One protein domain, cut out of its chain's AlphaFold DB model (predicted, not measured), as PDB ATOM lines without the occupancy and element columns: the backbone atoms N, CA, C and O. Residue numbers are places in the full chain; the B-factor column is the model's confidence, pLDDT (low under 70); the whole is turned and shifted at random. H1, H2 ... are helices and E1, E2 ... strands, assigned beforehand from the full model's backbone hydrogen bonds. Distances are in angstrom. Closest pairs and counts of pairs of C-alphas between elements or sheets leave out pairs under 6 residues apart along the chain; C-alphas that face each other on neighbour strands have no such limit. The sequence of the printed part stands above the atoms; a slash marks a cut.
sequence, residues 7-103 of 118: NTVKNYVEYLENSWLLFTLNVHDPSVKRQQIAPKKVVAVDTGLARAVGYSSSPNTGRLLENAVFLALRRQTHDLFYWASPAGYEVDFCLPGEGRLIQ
ATOM      1  N   ASN A   7     224.629 379.692 200.342       88.12
ATOM      2  CA  ASN A   7     224.921 381.117 200.216       88.12
ATOM      3  C   ASN A   7     223.653 381.942 200.011       88.12
ATOM      4  O   ASN A   7     223.505 382.995 200.621       88.12
ATOM      5  N   THR A   8     222.718 381.454 199.195       91.44
ATOM      6  CA  THR A   8     221.440 382.130 198.982       91.44
ATOM      7  C   THR A   8     220.673 382.222 200.296       91.44
ATOM      8  O   THR A   8     220.305 383.319 200.697       91.44
ATOM      9  N   VAL A   9     220.497 381.113 201.019       90.00
ATOM     10  CA  VAL A   9     219.784 381.119 202.311       90.00
ATOM     11  C   VAL A   9     220.444 382.075 203.305       90.00
ATOM     12  O   VAL A   9     219.753 382.873 203.934       90.00
ATOM     13  N   LYS A  10     221.778 382.045 203.404       90.00
ATOM     14  CA  LYS A  10     222.538 382.949 204.272       90.00
ATOM     15  C   LYS A  10     222.270 384.419 203.935       90.00
ATOM     16  O   LYS A  10     221.972 385.187 204.844       90.00
ATOM     17  N   ASN A  11     222.313 384.784 202.653       93.88
ATOM     18  CA  ASN A  11     222.063 386.156 202.212       93.88
ATOM     19  C   ASN A  11     220.637 386.607 202.551       93.88
ATOM     20  O   ASN A  11     220.445 387.724 203.008       93.88
ATOM     21  N   TYR A  12     219.632 385.739 202.385       94.25
ATOM     22  CA  TYR A  12     218.258 386.078 202.767       94.25
ATOM     23  C   TYR A  12     218.116 386.289 204.277       94.25
ATOM     24  O   TYR A  12     217.471 387.248 204.687       94.25
ATOM     25  N   VAL A  13     218.730 385.441 205.110       93.38
ATOM     26  CA  VAL A  13     218.732 385.648 206.571       93.38
ATOM     27  C   VAL A  13     219.396 386.979 206.926       93.38
ATOM     28  O   VAL A  13     218.848 387.729 207.727       93.38
ATOM     29  N   GLU A  14     220.520 387.305 206.289       95.12
ATOM     30  CA  GLU A  14     221.211 388.585 206.469       95.12
ATOM     31  C   GLU A  14     220.346 389.779 206.034       95.12
ATOM     32  O   GLU A  14     220.271 390.776 206.745       95.12
ATOM     33  N   TYR A  15     219.620 389.679 204.916       96.81
ATOM     34  CA  TYR A  15     218.679 390.719 204.492       96.81
ATOM     35  C   TYR A  15     217.537 390.913 205.494       96.81
ATOM     36  O   TYR A  15     217.160 392.051 205.770       96.81
ATOM     37  N   LEU A  16     216.999 389.828 206.060       95.50
ATOM     38  CA  LEU A  16     215.954 389.895 207.085       95.50
ATOM     39  C   LEU A  16     216.473 390.510 208.395       95.50
ATOM     40  O   LEU A  16     215.752 391.283 209.026       95.50
ATOM     41  N   GLU A  17     217.711 390.203 208.786       95.62
ATOM     42  CA  GLU A  17     218.366 390.785 209.963       95.62
ATOM     43  C   GLU A  17     218.635 392.287 209.765       95.62
ATOM     44  O   GLU A  17     218.239 393.103 210.597       95.62
ATOM     45  N   ASN A  18     219.180 392.676 208.608       96.75
ATOM     46  CA  ASN A  18     219.416 394.079 208.243       96.75
ATOM     47  C   ASN A  18     218.118 394.890 208.086       96.75
ATOM     48  O   ASN A  18     218.117 396.105 208.284       96.75
ATOM     49  N   SER A  19     217.009 394.225 207.756       96.44
ATOM     50  CA  SER A  19     215.674 394.835 207.662       96.44
ATOM     51  C   SER A  19     214.919 394.850 208.994       96.44
ATOM     52  O   SER A  19     213.741 395.200 209.011       96.44
ATOM     53  N   TRP A  20     215.562 394.459 210.101       93.94
ATOM     54  CA  TRP A  20     214.959 394.414 211.439       93.94
ATOM     55  C   TRP A  20     213.720 393.510 211.540       93.94
ATOM     56  O   TRP A  20     212.822 393.753 212.344       93.94
ATOM     57  N   LEU A  21     213.666 392.441 210.741       94.50
ATOM     58  CA  LEU A  21     212.584 391.452 210.804       94.50
ATOM     59  C   LEU A  21     212.909 390.311 211.775       94.50
ATOM     60  O   LEU A  21     212.014 389.756 212.418       94.50
ATOM     61  N   LEU A  22     214.191 389.981 211.918       95.50
ATOM     62  CA  LEU A  22     214.680 388.973 212.854       95.50
ATOM     63  C   LEU A  22     216.041 389.355 213.436       95.50
ATOM     64  O   LEU A  22     216.737 390.215 212.910       95.50
ATOM     65  N   PHE A  23     216.429 388.655 214.492       96.19
ATOM     66  CA  PHE A  23     217.787 388.603 215.011       96.19
ATOM     67  C   PHE A  23     218.320 387.179 214.926       96.19
ATOM     68  O   PHE A  23     217.560 386.210 215.050       96.19
ATOM     69  N   THR A  24     219.638 387.055 214.786       96.06
ATOM     70  CA  THR A  24     220.330 385.782 214.967       96.06
ATOM     71  C   THR A  24     221.172 385.775 216.240       96.06
ATOM     72  O   THR A  24     221.770 386.776 216.632       96.06
ATOM     73  N   LEU A  25     221.204 384.626 216.911       96.56
ATOM     74  CA  LEU A  25     221.921 384.424 218.163       96.56
ATOM     75  C   LEU A  25     222.881 383.238 218.025       96.56
ATOM     76  O   LEU A  25     222.462 382.117 217.725       96.56
ATOM     77  N   ASN A  26     224.174 383.498 218.225       96.88
ATOM     78  CA  ASN A  26     225.233 382.496 218.094       96.88
ATOM     79  C   ASN A  26     225.376 381.649 219.364       96.88
ATOM     80  O   ASN A  26     224.984 382.062 220.460       96.88
ATOM     81  N   VAL A  27     225.995 380.477 219.213       97.06
ATOM     82  CA  VAL A  27     226.420 379.660 220.354       97.06
ATOM     83  C   VAL A  27     227.597 380.326 221.059       97.06
ATOM     84  O   VAL A  27     228.509 380.833 220.408       97.06
ATOM     85  N   HIS A  28     227.606 380.287 222.385       97.38
ATOM     86  CA  HIS A  28     228.777 380.612 223.177       97.38
ATOM     87  C   HIS A  28     229.761 379.443 223.121       97.38
ATOM     88  O   HIS A  28     229.497 378.373 223.680       97.38
ATOM     89  N   ASP A  29     230.892 379.643 222.448       95.75
ATOM     90  CA  ASP A  29     231.950 378.642 222.341       95.75
ATOM     91  C   ASP A  29     233.335 379.294 222.200       95.75
ATOM     92  O   ASP A  29     233.451 380.282 221.476       95.75
ATOM     93  N   PRO A  30     234.407 378.750 222.805       93.69
ATOM     94  CA  PRO A  30     235.763 379.276 222.614       93.69
ATOM     95  C   PRO A  30     236.257 379.221 221.157       93.69
ATOM     96  O   PRO A  30     237.107 380.012 220.754       93.69
ATOM     97  N   SER A  31     235.745 378.292 220.346       96.00
ATOM     98  CA  SER A  31     236.099 378.153 218.937       96.00
ATOM     99  C   SER A  31     235.259 379.077 218.063       96.00
ATOM    100  O   SER A  31     234.085 378.818 217.794       96.00
ATOM    101  N   VAL A  32     235.901 380.098 217.492       95.12
ATOM    102  CA  VAL A  32     235.294 380.982 216.479       95.12
ATOM    103  C   VAL A  32     234.728 380.177 215.305       95.12
ATOM    104  O   VAL A  32     233.647 380.480 214.800       95.12
ATOM    105  N   LYS A  33     235.410 379.097 214.899       96.25
ATOM    106  CA  LYS A  33     234.912 378.199 213.850       96.25
ATOM    107  C   LYS A  33     233.579 377.573 214.260       96.25
ATOM    108  O   LYS A  33     232.664 377.537 213.442       96.25
ATOM    109  N   ARG A  34     233.451 377.103 215.509       94.56
ATOM    110  CA  ARG A  34     232.189 376.545 216.022       94.56
ATOM    111  C   ARG A  34     231.098 377.611 216.072       94.56
ATOM    112  O   ARG A  34     229.998 377.326 215.616       94.56
ATOM    113  N   GLN A  35     231.408 378.829 216.515       94.69
ATOM    114  CA  GLN A  35     230.447 379.940 216.503       94.69
ATOM    115  C   GLN A  35     229.897 380.243 215.096       94.69
ATOM    116  O   GLN A  35     228.731 380.601 214.963       94.69
ATOM    117  N   GLN A  36     230.713 380.085 214.046       92.06
ATOM    118  CA  GLN A  36     230.306 380.341 212.658       92.06
ATOM    119  C   GLN A  36     229.462 379.224 212.033       92.06
ATOM    120  O   GLN A  36     228.587 379.516 211.220       92.06
ATOM    121  N   ILE A  37     229.758 377.957 212.351       92.62
ATOM    122  CA  ILE A  37     229.105 376.795 211.719       92.62
ATOM    123  C   ILE A  37     227.929 376.245 212.528       92.62
ATOM    124  O   ILE A  37     227.106 375.517 211.976       92.62
ATOM    125  N   ALA A  38     227.873 376.528 213.831       93.56
ATOM    126  CA  ALA A  38     226.784 376.068 214.677       93.56
ATOM    127  C   ALA A  38     225.456 376.711 214.242       93.56
ATOM    128  O   ALA A  38     225.446 377.867 213.802       93.56
ATOM    129  N   PRO A  39     224.327 375.992 214.371       92.19
ATOM    130  CA  PRO A  39     223.016 376.561 214.093       92.19
ATOM    131  C   PRO A  39     222.787 377.824 214.921       92.19
ATOM    132  O   PRO A  39     222.951 377.814 216.135       92.19
ATOM    133  N   LYS A  40     222.379 378.917 214.283       94.38
ATOM    134  CA  LYS A  40     221.993 380.123 215.017       94.38
ATOM    135  C   LYS A  40     220.558 379.988 215.509       94.38
ATOM    136  O   LYS A  40     219.693 379.531 214.758       94.38
ATOM    137  N   LYS A  41     220.273 380.452 216.726       93.38
ATOM    138  CA  LYS A  41     218.884 380.687 217.135       93.38
ATOM    139  C   LYS A  41     218.351 381.907 216.388       93.38
ATOM    140  O   LYS A  41     219.034 382.924 216.300       93.38
ATOM    141  N   VAL A  42     217.141 381.794 215.846       93.25
ATOM    142  CA  VAL A  42     216.455 382.881 215.135       93.25
ATOM    143  C   VAL A  42     215.324 383.394 216.011       93.25
ATOM    144  O   VAL A  42     214.475 382.619 216.451       93.25
ATOM    145  N   VAL A  43     215.321 384.700 216.241       94.38
ATOM    146  CA  VAL A  43     214.345 385.407 217.070       94.38
ATOM    147  C   VAL A  43     213.639 386.422 216.188       94.38
ATOM    148  O   VAL A  43     214.290 387.180 215.477       94.38
ATOM    149  N   ALA A  44     212.313 386.457 216.224       94.50
ATOM    150  CA  ALA A  44     211.550 387.454 215.486       94.50
ATOM    151  C   ALA A  44     211.482 388.772 216.262       94.50
ATOM    152  O   ALA A  44     211.266 388.771 217.476       94.50
ATOM    153  N   VAL A  45     211.604 389.899 215.561       94.50
ATOM    154  CA  VAL A  45     211.439 391.224 216.182       94.50
ATOM    155  C   VAL A  45     209.981 391.469 216.571       94.50
ATOM    156  O   VAL A  45     209.705 392.002 217.644       94.50
ATOM    157  N   ASP A  46     209.053 391.011 215.730       89.81
ATOM    158  CA  ASP A  46     207.611 391.090 215.945       89.81
ATOM    159  C   ASP A  46     207.023 389.678 216.126       89.81
ATOM    160  O   ASP A  46     207.053 388.834 215.223       89.81
ATOM    161  N   THR A  47     206.473 389.403 217.311       83.69
ATOM    162  CA  THR A  47     205.839 388.114 217.633       83.69
ATOM    163  C   THR A  47     204.525 387.878 216.886       83.69
ATOM    164  O   THR A  47     204.146 386.727 216.671       83.69
ATOM    165  N   GLY A  48     203.821 388.942 216.494       86.06
ATOM    166  CA  GLY A  48     202.633 388.888 215.647       86.06
ATOM    167  C   GLY A  48     202.984 388.444 214.230       86.06
ATOM    168  O   GLY A  48     202.365 387.508 213.723       86.06
ATOM    169  N   LEU A  49     204.040 389.015 213.641       85.94
ATOM    170  CA  LEU A  49     204.578 388.558 212.356       85.94
ATOM    171  C   LEU A  49     205.031 387.098 212.443       85.94
ATOM    172  O   LEU A  49     204.636 386.288 211.607       85.94
ATOM    173  N   ALA A  50     205.788 386.737 213.485       84.94
ATOM    174  CA  ALA A  50     206.244 385.365 213.709       84.94
ATOM    175  C   ALA A  50     205.086 384.361 213.781       84.94
ATOM    176  O   ALA A  50     205.193 383.252 213.265       84.94
ATOM    177  N   ARG A  51     203.971 384.754 214.407       83.62
ATOM    178  CA  ARG A  51     202.756 383.941 214.490       83.62
ATOM    179  C   ARG A  51     202.002 383.877 213.161       83.62
ATOM    180  O   ARG A  51     201.412 382.844 212.873       83.62
ATOM    181  N   ALA A  52     202.006 384.954 212.378       85.75
ATOM    182  CA  ALA A  52     201.309 385.025 211.096       85.75
ATOM    183  C   ALA A  52     201.994 384.192 210.001       85.75
ATOM    184  O   ALA A  52     201.310 383.559 209.202       85.75
ATOM    185  N   VAL A  53     203.332 384.185 209.964       84.12
ATOM    186  CA  VAL A  53     204.115 383.456 208.943       84.12
ATOM    187  C   VAL A  53     204.623 382.099 209.427       84.12
ATOM    188  O   VAL A  53     204.993 381.245 208.622       84.12
ATOM    189  N   GLY A  54     204.691 381.901 210.743       76.88
ATOM    190  CA  GLY A  54     205.204 380.686 211.354       76.88
ATOM    191  C   GLY A  54     204.190 379.551 211.320       76.88
ATOM    192  O   GLY A  54     203.016 379.724 211.637       76.88
ATOM    193  N   TYR A  55     204.664 378.351 210.999       73.00
ATOM    194  CA  TYR A  55     203.870 377.136 211.135       73.00
ATOM    195  C   TYR A  55     203.875 376.660 212.593       73.00
ATOM    196  O   TYR A  55     204.940 376.491 213.192       73.00
ATOM    197  N   SER A  56     202.699 376.411 213.166       69.31
ATOM    198  CA  SER A  56     202.586 375.786 214.483       69.31
ATOM    199  C   SER A  56     201.336 374.919 214.576       69.31
ATOM    200  O   SER A  56     200.234 375.385 214.303       69.31
ATOM    201  N   SER A  57     201.510 373.653 214.958       64.88
ATOM    202  CA  SER A  57     200.414 372.708 215.209       64.88
ATOM    203  C   SER A  57     199.851 372.800 216.635       64.88
ATOM    204  O   SER A  57     198.847 372.160 216.934       64.88
ATOM    205  N   SER A  58     200.479 373.586 217.518       68.56
ATOM    206  CA  SER A  58     200.093 373.783 218.920       68.56
ATOM    207  C   SER A  58     200.350 375.236 219.367       68.56
ATOM    208  O   SER A  58     200.969 376.005 218.633       68.56
ATOM    209  N   PRO A  59     199.880 375.675 220.550       65.88
ATOM    210  CA  PRO A  59     200.199 377.005 221.063       65.88
ATOM    211  C   PRO A  59     201.709 377.142 221.300       65.88
ATOM    212  O   PRO A  59     202.276 376.512 222.190       65.88
ATOM    213  N   ASN A  60     202.378 377.982 220.509       74.81
ATOM    214  CA  ASN A  60     203.831 378.162 220.541       74.81
ATOM    215  C   ASN A  60     204.331 379.014 221.736       74.81
ATOM    216  O   ASN A  60     205.252 379.821 221.603       74.81
ATOM    217  N   THR A  61     203.688 378.890 222.900       81.94
ATOM    218  CA  THR A  61     203.817 379.806 224.046       81.94
ATOM    219  C   THR A  61     205.229 379.836 224.628       81.94
ATOM    220  O   THR A  61     205.723 380.910 224.960       81.94
ATOM    221  N   GLY A  62     205.916 378.688 224.696       86.56
ATOM    222  CA  GLY A  62     207.302 378.617 225.175       86.56
ATOM    223  C   GLY A  62     208.268 379.418 224.297       86.56
ATOM    224  O   GLY A  62     209.006 380.259 224.800       86.56
ATOM    225  N   ARG A  63     208.182 379.255 222.970       86.81
ATOM    226  CA  ARG A  63     209.025 380.004 222.024       86.81
ATOM    227  C   ARG A  63     208.694 381.491 222.017       86.81
ATOM    228  O   ARG A  63     209.596 382.303 221.874       86.81
ATOM    229  N   LEU A  64     207.423 381.863 222.190       88.75
ATOM    230  CA  LEU A  64     207.033 383.269 222.341       88.75
ATOM    231  C   LEU A  64     207.611 383.885 223.621       88.75
ATOM    232  O   LEU A  64     208.064 385.028 223.587       88.75
ATOM    233  N   LEU A  65     207.636 383.130 224.722       91.31
ATOM    234  CA  LEU A  65     208.242 383.571 225.976       91.31
ATOM    235  C   LEU A  65     209.761 383.739 225.833       91.31
ATOM    236  O   LEU A  65     210.289 384.787 226.194       91.31
ATOM    237  N   GLU A  66     210.453 382.760 225.248       93.38
ATOM    238  CA  GLU A  66     211.880 382.872 224.916       93.38
ATOM    239  C   GLU A  66     212.155 384.096 224.028       93.38
ATOM    240  O   GLU A  66     213.067 384.870 224.308       93.38
ATOM    241  N   ASN A  67     211.328 384.325 223.003       93.69
ATOM    242  CA  ASN A  67     211.440 385.474 222.106       93.69
ATOM    243  C   ASN A  67     211.291 386.805 222.864       93.69
ATOM    244  O   ASN A  67     212.084 387.723 222.670       93.69
ATOM    245  N   ALA A  68     210.305 386.906 223.759       93.75
ATOM    246  CA  ALA A  68     210.092 388.092 224.585       93.75
ATOM    247  C   ALA A  68     211.273 388.357 225.534       93.75
ATOM    248  O   ALA A  68     211.748 389.491 225.624       93.75
ATOM    249  N   VAL A  69     211.787 387.313 226.196       95.94
ATOM    250  CA  VAL A  69     212.964 387.412 227.074       95.94
ATOM    251  C   VAL A  69     214.197 387.840 226.279       95.94
ATOM    252  O   VAL A  69     214.905 388.752 226.704       95.94
ATOM    253  N   PHE A  70     214.421 387.263 225.095       96.94
ATOM    254  CA  PHE A  70     215.510 387.682 224.216       96.94
ATOM    255  C   PHE A  70     215.421 389.171 223.879       96.94
ATOM    256  O   PHE A  70     216.409 389.885 224.023       96.94
ATOM    257  N   LEU A  71     214.252 389.658 223.442       95.94
ATOM    258  CA  LEU A  71     214.085 391.062 223.052       95.94
ATOM    259  C   LEU A  71     214.342 392.012 224.230       95.94
ATOM    260  O   LEU A  71     214.913 393.084 224.031       95.94
ATOM    261  N   ALA A  72     213.966 391.621 225.450       96.81
ATOM    262  CA  ALA A  72     214.259 392.388 226.659       96.81
ATOM    263  C   ALA A  72     215.765 392.432 226.979       96.81
ATOM    264  O   ALA A  72     216.284 393.502 227.294       96.81
ATOM    265  N   LEU A  73     216.471 391.301 226.856       97.44
ATOM    266  CA  LEU A  73     217.921 391.214 227.077       97.44
ATOM    267  C   LEU A  73     218.712 391.957 225.993       97.44
ATOM    268  O   LEU A  73     219.640 392.703 226.298       97.44
ATOM    269  N   ARG A  74     218.314 391.816 224.725       96.12
ATOM    270  CA  ARG A  74     218.994 392.425 223.573       96.12
ATOM    271  C   ARG A  74     218.972 393.954 223.601       96.12
ATOM    272  O   ARG A  74     219.866 394.580 223.044       96.12
ATOM    273  N   ARG A  75     217.975 394.557 224.259       95.69
ATOM    274  CA  ARG A  75     217.917 396.011 224.509       95.69
ATOM    275  C   ARG A  75     218.954 396.488 225.528       95.69
ATOM    276  O   ARG A  75     219.254 397.675 225.552       95.69
ATOM    277  N   GLN A  76     219.461 395.591 226.370       96.44
ATOM    278  CA  GLN A  76     220.410 395.910 227.437       96.44
ATOM    279  C   GLN A  76     221.851 395.614 227.020       96.44
ATOM    280  O   GLN A  76     222.759 396.336 227.415       96.44
ATOM    281  N   THR A  77     222.073 394.563 226.223       96.31
ATOM    282  CA  THR A  77     223.424 394.132 225.856       96.31
ATOM    283  C   THR A  77     223.486 393.396 224.521       96.31
ATOM    284  O   THR A  77     222.535 392.750 224.070       96.31
ATOM    285  N   HIS A  78     224.660 393.479 223.894       94.81
ATOM    286  CA  HIS A  78     225.020 392.681 222.730       94.81
ATOM    287  C   HIS A  78     225.792 391.404 223.079       94.81
ATOM    288  O   HIS A  78     225.876 390.524 222.223       94.81
ATOM    289  N   ASP A  79     226.297 391.296 224.311       96.06
ATOM    290  CA  ASP A  79     226.986 390.120 224.853       96.06
ATOM    291  C   ASP A  79     225.964 389.049 225.260       96.06
ATOM    292  O   ASP A  79     225.707 388.779 226.431       96.06
ATOM    293  N   LEU A  80     225.285 388.514 224.249       97.56
ATOM    294  CA  LEU A  80     224.189 387.574 224.395       97.56
ATOM    295  C   LEU A  80     224.410 386.425 223.421       97.56
ATOM    296  O   LEU A  80     224.600 386.644 222.224       97.56
ATOM    297  N   PHE A  81     224.346 385.208 223.943       97.81
ATOM    298  CA  PHE A  81     224.537 383.954 223.221       97.81
ATOM    299  C   PHE A  81     223.511 382.931 223.701       97.81
ATOM    300  O   PHE A  81     222.853 383.148 224.712       97.81
ATOM    301  N   TYR A  82     223.397 381.795 223.025       97.69
ATOM    302  CA  TYR A  82     222.858 380.583 223.650       97.69
ATOM    303  C   TYR A  82     224.017 379.640 223.980       97.69
ATOM    304  O   TYR A  82     225.134 379.844 223.508       97.69
ATOM    305  N   TRP A  83     223.798 378.595 224.771       96.69
ATOM    306  CA  TRP A  83     224.847 377.609 225.035       96.69
ATOM    307  C   TRP A  83     224.357 376.196 224.763       96.69
ATOM    308  O   TRP A  83     223.230 375.863 225.112       96.69
ATOM    309  N   ALA A  84     225.212 375.365 224.165       94.88
ATOM    310  CA  ALA A  84     224.918 373.961 223.910       94.88
ATOM    311  C   ALA A  84     226.139 373.067 224.158       94.88
ATOM    312  O   ALA A  84     227.219 373.257 223.577       94.88
ATOM    313  N   SER A  85     225.939 372.047 224.988       92.62
ATOM    314  CA  SER A  85     226.931 371.013 225.281       92.62
ATOM    315  C   SER A  85     227.025 369.962 224.165       92.62
ATOM    316  O   SER A  85     226.045 369.726 223.454       92.62
ATOM    317  N   PRO A  86     228.157 369.241 224.053       88.94
ATOM    318  CA  PRO A  86     228.259 368.062 223.187       88.94
ATOM    319  C   PRO A  86     227.274 366.936 223.542       88.94
ATOM    320  O   PRO A  86     226.920 366.144 222.677       88.94
ATOM    321  N   ALA A  87     226.824 366.868 224.801       93.06
ATOM    322  CA  ALA A  87     225.869 365.869 225.283       93.06
ATOM    323  C   ALA A  87     224.398 366.224 224.976       93.06
ATOM    324  O   ALA A  87     223.501 365.485 225.368       93.06
ATOM    325  N   GLY A  88     224.140 367.345 224.292       89.44
ATOM    326  CA  GLY A  88     222.797 367.749 223.867       89.44
ATOM    327  C   GLY A  88     222.027 368.622 224.863       89.44
ATOM    328  O   GLY A  88     220.902 369.010 224.574       89.44
ATOM    329  N   TYR A  89     222.617 368.978 226.007       93.19
ATOM    330  CA  TYR A  89     222.039 369.986 226.904       93.19
ATOM    331  C   TYR A  89     222.186 371.392 226.330       93.19
ATOM    332  O   TYR A  89     223.266 371.739 225.843       93.19
ATOM    333  N   GLU A  90     221.135 372.199 226.458       93.06
ATOM    334  CA  GLU A  90     221.068 373.565 225.943       93.06
ATOM    335  C   GLU A  90     220.547 374.535 227.011       93.06
ATOM    336  O   GLU A  90     219.601 374.219 227.733       93.06
ATOM    337  N   VAL A  91     221.157 375.720 227.080       95.38
ATOM    338  CA  VAL A  91     220.696 376.866 227.873       95.38
ATOM    339  C   VAL A  91     220.250 377.977 226.929       95.38
ATOM    340  O   VAL A  91     220.942 378.275 225.949       95.38
ATOM    341  N   ASP A  92     219.107 378.599 227.232       96.31
ATOM    342  CA  ASP A  92     218.458 379.539 226.314       96.31
ATOM    343  C   ASP A  92     219.297 380.781 226.057       96.31
ATOM    344  O   ASP A  92     219.512 381.121 224.890       96.31
ATOM    345  N   PHE A  93     219.809 381.395 227.129       98.00
ATOM    346  CA  PHE A  93     220.669 382.569 227.052       98.00
ATOM    347  C   PHE A  93     221.900 382.458 227.955       98.00
ATOM    348  O   PHE A  93     221.827 382.023 229.104       98.00
ATOM    349  N   CYS A  94     223.037 382.898 227.433       97.75
ATOM    350  CA  CYS A  94     224.327 382.987 228.095       97.75
ATOM    351  C   CYS A  94     224.877 384.402 227.892       97.75
ATOM    352  O   CYS A  94     224.889 384.902 226.766       97.75
ATOM    353  N   LEU A  95     225.294 385.037 228.987       97.62
ATOM    354  CA  LEU A  95     225.892 386.369 229.027       97.62
ATOM    355  C   LEU A  95     227.276 386.256 229.686       97.62
ATOM    356  O   LEU A  95     227.379 386.360 230.914       97.62
ATOM    357  N   PRO A  96     228.326 385.957 228.902       94.94
ATOM    358  CA  PRO A  96     229.652 385.624 229.420       94.94
ATOM    359  C   PRO A  96     230.290 386.739 230.248       94.94
ATOM    360  O   PRO A  96     230.866 386.455 231.296       94.94
ATOM    361  N   GLY A  97     230.151 387.997 229.826       94.75
ATOM    362  CA  GLY A  97     230.678 389.165 230.530       94.75
ATOM    363  C   GLY A  97     230.023 389.406 231.891       94.75
ATOM    364  O   GLY A  97     230.645 389.990 232.773       94.75
ATOM    365  N   GLU A  98     228.801 388.907 232.088       95.38
ATOM    366  CA  GLU A  98     228.089 388.936 233.374       95.38
ATOM    367  C   GLU A  98     228.224 387.618 234.160       95.38
ATOM    368  O   GLU A  98     227.724 387.518 235.280       95.38
ATOM    369  N   GLY A  99     228.846 386.581 233.584       95.19
ATOM    370  CA  GLY A  99     228.891 385.243 234.179       95.19
ATOM    371  C   GLY A  99     227.504 384.623 234.395       95.19
ATOM    372  O   GLY A  99     227.320 383.840 235.328       95.19
ATOM    373  N   ARG A 100     226.509 384.985 233.569       96.56
ATOM    374  CA  ARG A 100     225.095 384.636 233.785       96.56
ATOM    375  C   ARG A 100     224.564 383.659 232.738       96.56
ATOM    376  O   ARG A 100     224.739 383.849 231.536       96.56
ATOM    377  N   LEU A 101     223.830 382.654 233.212       97.00
ATOM    378  CA  LEU A 101     223.066 381.702 232.406       97.00
ATOM    379  C   LEU A 101     221.574 381.849 232.724       97.00
ATOM    380  O   LEU A 101     221.202 381.963 233.891       97.00
ATOM    381  N   ILE A 102     220.721 381.855 231.700       96.88
ATOM    382  CA  ILE A 102     219.270 382.016 231.838       96.88
ATOM    383  C   ILE A 102     218.573 380.906 231.052       96.88
ATOM    384  O   ILE A 102     218.750 380.781 229.840       96.88
ATOM    385  N   GLN A 103     217.737 380.138 231.749       96.19
ATOM    386  CA  GLN A 103     216.790 379.206 231.147       96.19
ATOM    387  C   GLN A 103     215.381 379.781 231.249       96.19
ATOM    388  O   GLN A 103     214.963 380.218 232.321       96.19
TER     389      GLN A 103
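This is residues 7 to 103 of the 118 residues of the protein "ATP-binding protein" of Chloroflexi bacterium (UniProt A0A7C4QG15). A short antiparallel ribbon, E1 and E2, runs through the middle between H1 and H4, with the three-stranded sheet E3 E4 E5 at one end and H3 at the other. H2 lies in the loop joining E1 to E2; residues 7 to 12 of H1 and residues 52 to 58 stick out. The printed part has 97 residues, of mixed class, in the order H1 E1 H2 E2 H3 H4 E3 E4 E5; the larger sheet is a meander, each strand the antiparallel neighbour of the one before. It is compact, with a radius of gyration of the C-alphas of 13.9 A and spans of 36 by 31 by 29 A.

The closest C-alphas of H1, residues 7 to 18, and E1, residues 22 to 25, are Glu 17 and Phe 23, 5.5 A. E1 is antiparallel to E2, residues 41 to 44, with N 23 and O 43 within hydrogen-bond range at 2.8 A. H3, residues 47 to 53, is close to but not clearly touching H4, residues 61 to 74: the closest C-alphas, Thr 47 and Leu 64, are 6.9 A apart. The closest C-alphas of E2 and H4 are Val 43 and Asn 67, 5.8 A. H4 only grazes the sheet of E3, residues 81 to 84, E4, residues 90 to 95, and E5, residues 100 to 102. E3 and E4 form a hairpin, N 81 to O 94 being 2.9 A; E4 and E5 form another, N 95 to O 100 being 2.9 A. In H1, H2 at residues 32 to 37, H3 and H4, every O i to N i+4 pair is within hydrogen-bond range.

H1 begins at C-alpha 7 (224.921, 381.117, 200.216) and is 16.2 A long; H4 is 19.7 A and E4 14.0 A. E5 ends at C-alpha 102 (219.270, 382.016, 231.838).

The printed part has no cut and no long link; residues 56 to 59 have pLDDT under 70.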